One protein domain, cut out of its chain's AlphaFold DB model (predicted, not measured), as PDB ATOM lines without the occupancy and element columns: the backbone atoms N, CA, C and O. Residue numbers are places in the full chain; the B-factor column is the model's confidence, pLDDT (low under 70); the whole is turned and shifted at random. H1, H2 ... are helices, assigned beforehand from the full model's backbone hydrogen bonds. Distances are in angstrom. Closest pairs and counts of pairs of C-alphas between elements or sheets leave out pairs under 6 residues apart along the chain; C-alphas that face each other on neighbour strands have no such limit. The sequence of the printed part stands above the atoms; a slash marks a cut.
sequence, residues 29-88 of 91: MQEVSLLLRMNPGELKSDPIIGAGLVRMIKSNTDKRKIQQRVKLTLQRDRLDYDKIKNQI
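What this domain is: This is residues 29 to 88 of the 91 residues of an uncharacterized protein of Bacteroidetes bacterium HGW-Bacteroidetes-2 (UniProt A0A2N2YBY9). One long helix, H3, spans most of the longest axis, and a second, shorter helix, H1, packs at a steep angle on its later half. The one-turn helix H4 packs on that same half of H3, while the one-turn helix H2 follows a long loop, residues 38 to 52, that reaches out and folds back. The stretch 57 to 65, of which 63 to 65 belong to H3, sticks out. The printed part has 60 residues, with four named helices in the order H1, H2, H3, H4 and no named strand, and its class is all helix. The whole is compact, with a radius of gyration of the C-alphas of 11.0 A, and spans 30 by 25 by 17 A.

How they stand to each other: H3, residues 63 to 76, touches H1, residues 29 to 37, with residues 70 to 74 alone. Their closest C-alphas, those of Leu 36 and Val 70, are 7.1 A apart. The two helices run opposite ways at a steep tilt of 57 degrees. H3 also touches H4, residues 81 to 84, with residues 70 to 75 alone; the closest C-alphas, those of Lys 71 and Tyr 81, are 5.7 A apart. H2, residues 53 to 56, is close to H3 but not clearly touching, with the C-alphas of Leu 53 and Ile 66 closest at 7.7 A. H1 and H2 only just touch, with 3 pairs of C-alphas within 8 A, the closest being those of Arg 37 and Leu 53 at 5.8 A. H4 is apart from H2, and only just apart from H1, at 8.3 A. In H1 and H3 every O i to N i+4 pair is within hydrogen-bond range; H2 and H4 are too short for such a pair, and each has its one O i to N i+3 pair within range.

Where its parts are: H3 measures 20.1 A from C-alpha 63 at (-43.855, -28.014, 30.440) to C-alpha 76 at (-43.811, -24.619, 50.230). H1 measures 12.4 A and begins with C-alpha 29 at (-50.589, -38.164, 47.817). H2, from Leu 53 to Met 56, measures 5.0 A, and H4, from Tyr 81 to Ile 84, 5.1 A.

The domain as a whole: The two C-alphas farthest apart, those of Ser 45 and Asn 60, are 30.7 A from each other. The link from H1 to H2 is long, with 15 residues; that from H2 to H3 is short, and that from H3 to H4 is tight. The printed part has no cut, and no printed residue has a pLDDT under 70.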
ATOM      1  N   MET A  29     -50.176 -38.333  49.212       92.38
ATOM      2  CA  MET A  29     -50.589 -38.164  47.817       92.38
ATOM      3  C   MET A  29     -51.954 -37.489  47.662       92.38
ATOM      4  O   MET A  29     -52.202 -36.884  46.622       92.38
ATOM      5  N   GLN A  30     -52.818 -37.534  48.680       93.88
ATOM      6  CA  GLN A  30     -54.065 -36.764  48.695       93.88
ATOM      7  C   GLN A  30     -53.759 -35.270  48.859       93.88
ATOM      8  O   GLN A  30     -54.272 -34.458  48.093       93.88
ATOM      9  N   GLU A  31     -52.838 -34.915  49.760       93.12
ATOM     10  CA  GLU A  31     -52.348 -33.542  49.946       93.12
ATOM     11  C   GLU A  31     -51.719 -32.994  48.658       93.12
ATOM     12  O   GLU A  31     -52.097 -31.917  48.194       93.12
ATOM     13  N   VAL A  32     -50.830 -33.766  48.017       93.75
ATOM     14  CA  VAL A  32     -50.258 -33.423  46.702       93.75
ATOM     15  C   VAL A  32     -51.372 -33.160  45.690       93.75
ATOM     16  O   VAL A  32     -51.379 -32.133  45.014       93.75
ATOM     17  N   SER A  33     -52.330 -34.078  45.589       92.94
ATOM     18  CA  SER A  33     -53.443 -34.014  44.639       92.94
ATOM     19  C   SER A  33     -54.272 -32.732  44.814       92.94
ATOM     20  O   SER A  33     -54.553 -32.039  43.830       92.94
ATOM     21  N   LEU A  34     -54.585 -32.372  46.062       93.75
ATOM     22  CA  LEU A  34     -55.300 -31.146  46.417       93.75
ATOM     23  C   LEU A  34     -54.479 -29.894  46.080       93.75
ATOM     24  O   LEU A  34     -54.973 -29.014  45.379       93.75
ATOM     25  N   LEU A  35     -53.206 -29.836  46.486       94.38
ATOM     26  CA  LEU A  35     -52.316 -28.698  46.217       94.38
ATOM     27  C   LEU A  35     -52.161 -28.403  44.723       94.38
ATOM     28  O   LEU A  35     -52.069 -27.240  44.319       94.38
ATOM     29  N   LEU A  36     -52.120 -29.446  43.889       93.69
ATOM     30  CA  LEU A  36     -51.972 -29.286  42.445       93.69
ATOM     31  C   LEU A  36     -53.236 -28.742  41.767       93.69
ATOM     32  O   LEU A  36     -53.129 -27.999  40.783       93.69
ATOM     33  N   ARG A  37     -54.420 -29.092  42.285       92.69
ATOM     34  CA  ARG A  37     -55.710 -28.601  41.774       92.69
ATOM     35  C   ARG A  37     -56.069 -27.214  42.299       92.69
ATOM     36  O   ARG A  37     -56.632 -26.425  41.541       92.69
ATOM     37  N   MET A  38     -55.720 -26.928  43.548       94.94
ATOM     38  CA  MET A  38     -56.057 -25.690  44.243       94.94
ATOM     39  C   MET A  38     -55.439 -24.467  43.561       94.94
ATOM     40  O   MET A  38     -54.270 -24.476  43.160       94.94
ATOM     41  N   ASN A  39     -56.218 -23.398  43.434       95.00
ATOM     42  CA  ASN A  39     -55.744 -22.108  42.951       95.00
ATOM     43  C   ASN A  39     -55.170 -21.268  44.104       95.00
ATOM     44  O   ASN A  39     -55.695 -21.324  45.218       95.00
ATOM     45  N   PRO A  40     -54.156 -20.422  43.840       94.19
ATOM     46  CA  PRO A  40     -53.770 -19.380  44.786       94.19
ATOM     47  C   PRO A  40     -54.986 -18.548  45.213       94.19
ATOM     48  O   PRO A  40     -55.803 -18.161  44.376       94.19
ATOM     49  N   GLY A  41     -55.094 -18.287  46.512       95.44
ATOM     50  CA  GLY A  41     -56.188 -17.557  47.151       95.44
ATOM     51  C   GLY A  41     -57.303 -18.436  47.723       95.44
ATOM     52  O   GLY A  41     -58.102 -17.937  48.512       95.44
ATOM     53  N   GLU A  42     -57.362 -19.729  47.385       95.25
ATOM     54  CA  GLU A  42     -58.404 -20.634  47.899       95.25
ATOM     55  C   GLU A  42     -58.164 -21.039  49.362       95.25
ATOM     56  O   GLU A  42     -59.122 -21.204  50.121       95.25
ATOM     57  N   LEU A  43     -56.901 -21.125  49.796       94.88
ATOM     58  CA  LEU A  43     -56.562 -21.367  51.197       94.88
ATOM     59  C   LEU A  43     -56.365 -20.044  51.949       94.88
ATOM     60  O   LEU A  43     -55.350 -19.372  51.799       94.88
ATOM     61  N   LYS A  44     -57.318 -19.686  52.817       95.00
ATOM     62  CA  LYS A  44     -57.282 -18.419  53.577       95.00
ATOM     63  C   LYS A  44     -56.054 -18.273  54.479       95.00
ATOM     64  O   LYS A  44     -55.562 -17.164  54.655       95.00
ATOM     65  N   SER A  45     -55.582 -19.372  55.067       94.81
ATOM     66  CA  SER A  45     -54.413 -19.371  55.957       94.81
ATOM     67  C   SER A  45     -53.092 -19.185  55.211       94.81
ATOM     68  O   SER A  45     -52.133 -18.695  55.801       94.81
ATOM     69  N   ASP A  46     -53.038 -19.544  53.928       94.25
ATOM     70  CA  ASP A  46     -51.890 -19.298  53.059       94.25
ATOM     71  C   ASP A  46     -52.361 -19.006  51.624       94.25
ATOM     72  O   ASP A  46     -52.402 -19.903  50.782       94.25
ATOM     73  N   PRO A  47     -52.695 -17.743  51.307       93.00
ATOM     74  CA  PRO A  47     -53.243 -17.380  50.000       93.00
ATOM     75  C   PRO A  47     -52.290 -17.618  48.821       93.00
ATOM     76  O   PRO A  47     -52.715 -17.579  47.671       93.00
ATOM     77  N   ILE A  48     -50.996 -17.834  49.067       92.62
ATOM     78  CA  ILE A  48     -49.996 -18.017  48.007       92.62
ATOM     79  C   ILE A  48     -49.941 -19.485  47.556       92.62
ATOM     80  O   ILE A  48     -49.507 -19.776  46.439       92.62
ATOM     81  N   ILE A  49     -50.365 -20.421  48.408       93.81
ATOM     82  CA  ILE A  49     -50.284 -21.852  48.124       93.81
ATOM     83  C   ILE A  49     -51.333 -22.292  47.088       93.81
ATOM     84  O   ILE A  49     -52.396 -21.692  46.957       93.81
ATOM     85  N   GLY A  50     -51.017 -23.350  46.335       93.62
ATOM     86  CA  GLY A  50     -51.832 -23.856  45.226       93.62
ATOM     87  C   GLY A  50     -51.148 -23.690  43.866       93.62
ATOM     88  O   GLY A  50     -50.628 -22.625  43.520       93.62
ATOM     89  N   ALA A  51     -51.113 -24.762  43.074       94.06
ATOM     90  CA  ALA A  51     -50.448 -24.754  41.769       94.06
ATOM     91  C   ALA A  51     -51.385 -24.360  40.617       94.06
ATOM     92  O   ALA A  51     -50.897 -24.057  39.529       94.06
ATOM     93  N   GLY A  52     -52.706 -24.363  40.827       92.88
ATOM     94  CA  GLY A  52     -53.718 -23.964  39.847       92.88
ATOM     95  C   GLY A  52     -53.578 -24.654  38.489       92.88
ATOM     96  O   GLY A  52     -53.849 -24.035  37.456       92.88
ATOM     97  N   LEU A  53     -53.104 -25.908  38.459       91.94
ATOM     98  CA  LEU A  53     -52.735 -26.578  37.207       91.94
ATOM     99  C   LEU A  53     -53.938 -26.818  36.297       91.94
ATOM    100  O   LEU A  53     -53.784 -26.831  35.080       91.94
ATOM    101  N   VAL A  54     -55.140 -26.945  36.865       88.50
ATOM    102  CA  VAL A  54     -56.383 -27.142  36.102       88.50
ATOM    103  C   VAL A  54     -56.598 -26.013  35.089       88.50
ATOM    104  O   VAL A  54     -56.964 -26.271  33.943       88.50
ATOM    105  N   ARG A  55     -56.276 -24.765  35.456       87.00
ATOM    106  CA  ARG A  55     -56.370 -23.604  34.550       87.00
ATOM    107  C   ARG A  55     -55.310 -23.628  33.447       87.00
ATOM    108  O   ARG A  55     -55.474 -22.978  32.420       87.00
ATOM    109  N   MET A  56     -54.225 -24.371  33.656       87.38
ATOM    110  CA  MET A  56     -53.102 -24.470  32.727       87.38
ATOM    111  C   MET A  56     -53.292 -25.578  31.683       87.38
ATOM    112  O   MET A  56     -52.599 -25.562  30.676       87.38
ATOM    113  N   ILE A  57     -54.256 -26.493  31.866       84.25
ATOM    114  CA  ILE A  57     -54.525 -27.599  30.924       84.25
ATOM    115  C   ILE A  57     -54.807 -27.086  29.503       84.25
ATOM    116  O   ILE A  57     -54.420 -27.723  28.529       84.25
ATOM    117  N   LYS A  58     -55.485 -25.938  29.381       82.12
ATOM    118  CA  LYS A  58     -55.848 -25.332  28.089       82.12
ATOM    119  C   LYS A  58     -54.923 -24.188  27.665       82.12
ATOM    120  O   LYS A  58     -55.202 -23.531  26.667       82.12
ATOM    121  N   SER A  59     -53.872 -23.894  28.429       82.06
ATOM    122  CA  SER A  59     -52.971 -22.787  28.112       82.06
ATOM    123  C   SER A  59     -51.767 -23.266  27.302       82.06
ATOM    124  O   SER A  59     -51.327 -24.404  27.431       82.06
ATOM    125  N   ASN A  60     -51.190 -22.378  26.489       84.12
ATOM    126  CA  ASN A  60     -49.948 -22.642  25.757       84.12
ATOM    127  C   ASN A  60     -48.718 -22.502  26.680       84.12
ATOM    128  O   ASN A  60     -47.799 -21.726  26.411       84.12
ATOM    129  N   THR A  61     -48.749 -23.159  27.843       84.38
ATOM    130  CA  THR A  61     -47.677 -23.052  28.839       84.38
ATOM    131  C   THR A  61     -46.634 -24.143  28.646       84.38
ATOM    132  O   THR A  61     -46.957 -25.324  28.587       84.38
ATOM    133  N   ASP A  62     -45.363 -23.741  28.633       87.81
ATOM    134  CA  ASP A  62     -44.217 -24.650  28.595       87.81
ATOM    135  C   ASP A  62     -44.231 -25.638  29.781       87.81
ATOM    136  O   ASP A  62     -44.361 -25.252  30.950       87.81
ATOM    137  N   LYS A  63     -44.015 -26.920  29.477       87.25
ATOM    138  CA  LYS A  63     -43.855 -28.014  30.440       87.25
ATOM    139  C   LYS A  63     -42.826 -27.706  31.531       87.25
ATOM    140  O   LYS A  63     -43.053 -28.055  32.689       87.25
ATOM    141  N   ARG A  64     -41.732 -27.006  31.211       89.81
ATOM    142  CA  ARG A  64     -40.720 -26.581  32.197       89.81
ATOM    143  C   ARG A  64     -41.300 -25.620  33.232       89.81
ATOM    144  O   ARG A  64     -41.026 -25.767  34.421       89.81
ATOM    145  N   LYS A  65     -42.153 -24.683  32.805       90.56
ATOM    146  CA  LYS A  65     -42.845 -23.751  33.711       90.56
ATOM    147  C   LYS A  65     -43.825 -24.492  34.617       90.56
ATOM    148  O   LYS A  65     -43.893 -24.196  35.807       90.56
ATOM    149  N   ILE A  66     -44.535 -25.491  34.083       90.75
ATOM    150  CA  ILE A  66     -45.422 -26.359  34.875       90.75
ATOM    151  C   ILE A  66     -44.616 -27.119  35.935       90.75
ATOM    152  O   ILE A  66     -44.963 -27.078  37.113       90.75
ATOM    153  N   GLN A  67     -43.509 -27.759  35.549       91.44
ATOM    154  CA  GLN A  67     -42.640 -28.492  36.476       91.44
ATOM    155  C   GLN A  67     -42.059 -27.590  37.567       91.44
ATOM    156  O   GLN A  67     -42.089 -27.953  38.743       91.44
ATOM    157  N   GLN A  68     -41.567 -26.407  37.196       92.94
ATOM    158  CA  GLN A  68     -41.052 -25.433  38.152       92.94
ATOM    159  C   GLN A  68     -42.138 -25.006  39.140       92.94
ATOM    160  O   GLN A  68     -41.886 -24.970  40.343       92.94
ATOM    161  N   ARG A  69     -43.358 -24.747  38.655       92.75
ATOM    162  CA  ARG A  69     -44.486 -24.382  39.515       92.75
ATOM    163  C   ARG A  69     -44.842 -25.496  40.494       92.75
ATOM    164  O   ARG A  69     -44.938 -25.230  41.686       92.75
ATOM    165  N   VAL A  70     -44.960 -26.736  40.012       93.75
ATOM    166  CA  VAL A  70     -45.195 -27.918  40.860       93.75
ATOM    167  C   VAL A  70     -44.129 -28.023  41.945       93.75
ATOM    168  O   VAL A  70     -44.460 -28.154  43.119       93.75
ATOM    169  N   LYS A  71     -42.850 -27.921  41.567       94.50
ATOM    170  CA  LYS A  71     -41.731 -28.005  42.508       94.50
ATOM    171  C   LYS A  71     -41.836 -26.941  43.603       94.50
ATOM    172  O   LYS A  71     -41.757 -27.287  44.777       94.50
ATOM    173  N   LEU A  72     -42.061 -25.679  43.230       94.25
ATOM    174  CA  LEU A  72     -42.181 -24.572  44.182       94.25
ATOM    175  C   LEU A  72     -43.372 -24.752  45.134       94.25
ATOM    176  O   LEU A  72     -43.224 -24.552  46.339       94.25
ATOM    177  N   THR A  73     -44.536 -25.165  44.620       94.44
ATOM    178  CA  THR A  73     -45.730 -25.398  45.446       94.44
ATOM    179  C   THR A  73     -45.515 -26.540  46.441       94.44
ATOM    180  O   THR A  73     -45.813 -26.372  47.619       94.44
ATOM    181  N   LEU A  74     -44.954 -27.676  46.005       93.56
ATOM    182  CA  LEU A  74     -44.688 -28.807  46.902       93.56
ATOM    183  C   LEU A  74     -43.637 -28.460  47.965       93.56
ATOM    184  O   LEU A  74     -43.811 -28.790  49.135       93.56
ATOM    185  N   GLN A  75     -42.582 -27.731  47.593       93.00
ATOM    186  CA  GLN A  75     -41.567 -27.283  48.549       93.00
ATOM    187  C   GLN A  75     -42.143 -26.348  49.620       93.00
ATOM    188  O   GLN A  75     -41.737 -26.443  50.780       93.00
ATOM    189  N   ARG A  76     -43.115 -25.492  49.268       92.38
ATOM    190  CA  ARG A  76     -43.811 -24.619  50.230       92.38
ATOM    191  C   ARG A  76     -44.552 -25.422  51.302       92.38
ATOM    192  O   ARG A  76     -44.504 -25.043  52.469       92.38
ATOM    193  N   ASP A  77     -45.127 -26.564  50.928       90.88
ATOM    194  CA  ASP A  77     -45.783 -27.500  51.854       90.88
ATOM    195  C   ASP A  77     -44.823 -28.540  52.474       90.88
ATOM    196  O   ASP A  77     -45.229 -29.507  53.122       90.88
ATOM    197  N   ARG A  78     -43.505 -28.364  52.302       91.19
ATOM    198  CA  ARG A  78     -42.472 -29.293  52.806       91.19
ATOM    199  C   ARG A  78     -42.643 -30.723  52.263       91.19
ATOM    200  O   ARG A  78     -42.353 -31.694  52.968       91.19
ATOM    201  N   LEU A  79     -43.137 -30.849  51.033       91.12
ATOM    202  CA  LEU A  79     -43.237 -32.100  50.282       91.12
ATOM    203  C   LEU A  79     -42.015 -32.267  49.371       91.12
ATOM    204  O   LEU A  79     -41.488 -31.305  48.805       91.12
ATOM    205  N   ASP A  80     -41.555 -33.507  49.230       90.19
ATOM    206  CA  ASP A  80     -40.345 -33.833  48.478       90.19
ATOM    207  C   ASP A  80     -40.668 -34.077  46.998       90.19
ATOM    208  O   ASP A  80     -41.095 -35.165  46.597       90.19
ATOM    209  N   TYR A  81     -40.454 -33.049  46.172       88.75
ATOM    210  CA  TYR A  81     -40.690 -33.125  44.730       88.75
ATOM    211  C   TYR A  81     -39.942 -34.290  44.071       88.75
ATOM    212  O   TYR A  81     -40.504 -34.950  43.200       88.75
ATOM    213  N   ASP A  82     -38.701 -34.576  44.470       88.25
ATOM    214  CA  ASP A  82     -37.894 -35.599  43.804       88.25
ATOM    215  C   ASP A  82     -38.412 -37.018  44.059       88.25
ATOM    216  O   ASP A  82     -38.263 -37.882  43.193       88.25
ATOM    217  N   LYS A  83     -39.096 -37.237  45.187       86.38
ATOM    218  CA  LYS A  83     -39.790 -38.500  45.486       86.38
ATOM    219  C   LYS A  83     -41.142 -38.610  44.788       86.38
ATOM    220  O   LYS A  83     -41.539 -39.701  44.377       86.38
ATOM    221  N   ILE A  84     -41.842 -37.488  44.633       87.44
ATOM    222  CA  ILE A  84     -43.223 -37.454  44.137       87.44
ATOM    223  C   ILE A  84     -43.285 -37.330  42.606       87.44
ATOM    224  O   ILE A  84     -44.233 -37.815  41.991       87.44
ATOM    225  N   LYS A  85     -42.274 -36.743  41.948       84.69
ATOM    226  CA  LYS A  85     -42.292 -36.454  40.498       84.69
ATOM    227  C   LYS A  85     -42.592 -37.673  39.623       84.69
ATOM    228  O   LYS A  85     -43.255 -37.527  38.604       84.69
ATOM    229  N   ASN A  86     -42.163 -38.866  40.037       84.75
ATOM    230  CA  ASN A  86     -42.393 -40.111  39.296       84.75
ATOM    231  C   ASN A  86     -43.845 -40.611  39.403       84.75
ATOM    232  O   ASN A  86     -44.282 -41.416  38.586       84.75
ATOM    233  N   GLN A  87     -44.592 -40.133  40.399       83.31
ATOM    234  CA  GLN A  87     -46.001 -40.458  40.617       83.31
ATOM    235  C   GLN A  87     -46.939 -39.459  39.914       83.31
ATOM    236  O   GLN A  87     -48.117 -39.750  39.716       83.31
ATOM    237  N   ILE A  88     -46.425 -38.296  39.493       80.62
ATOM    238  CA  ILE A  88     -47.187 -37.274  38.767       80.62
ATOM    239  C   ILE A  88     -46.978 -37.454  37.261       80.62
ATOM    240  O   ILE A  88     -45.888 -37.246  36.731       80.62
TER     241      ILE A  88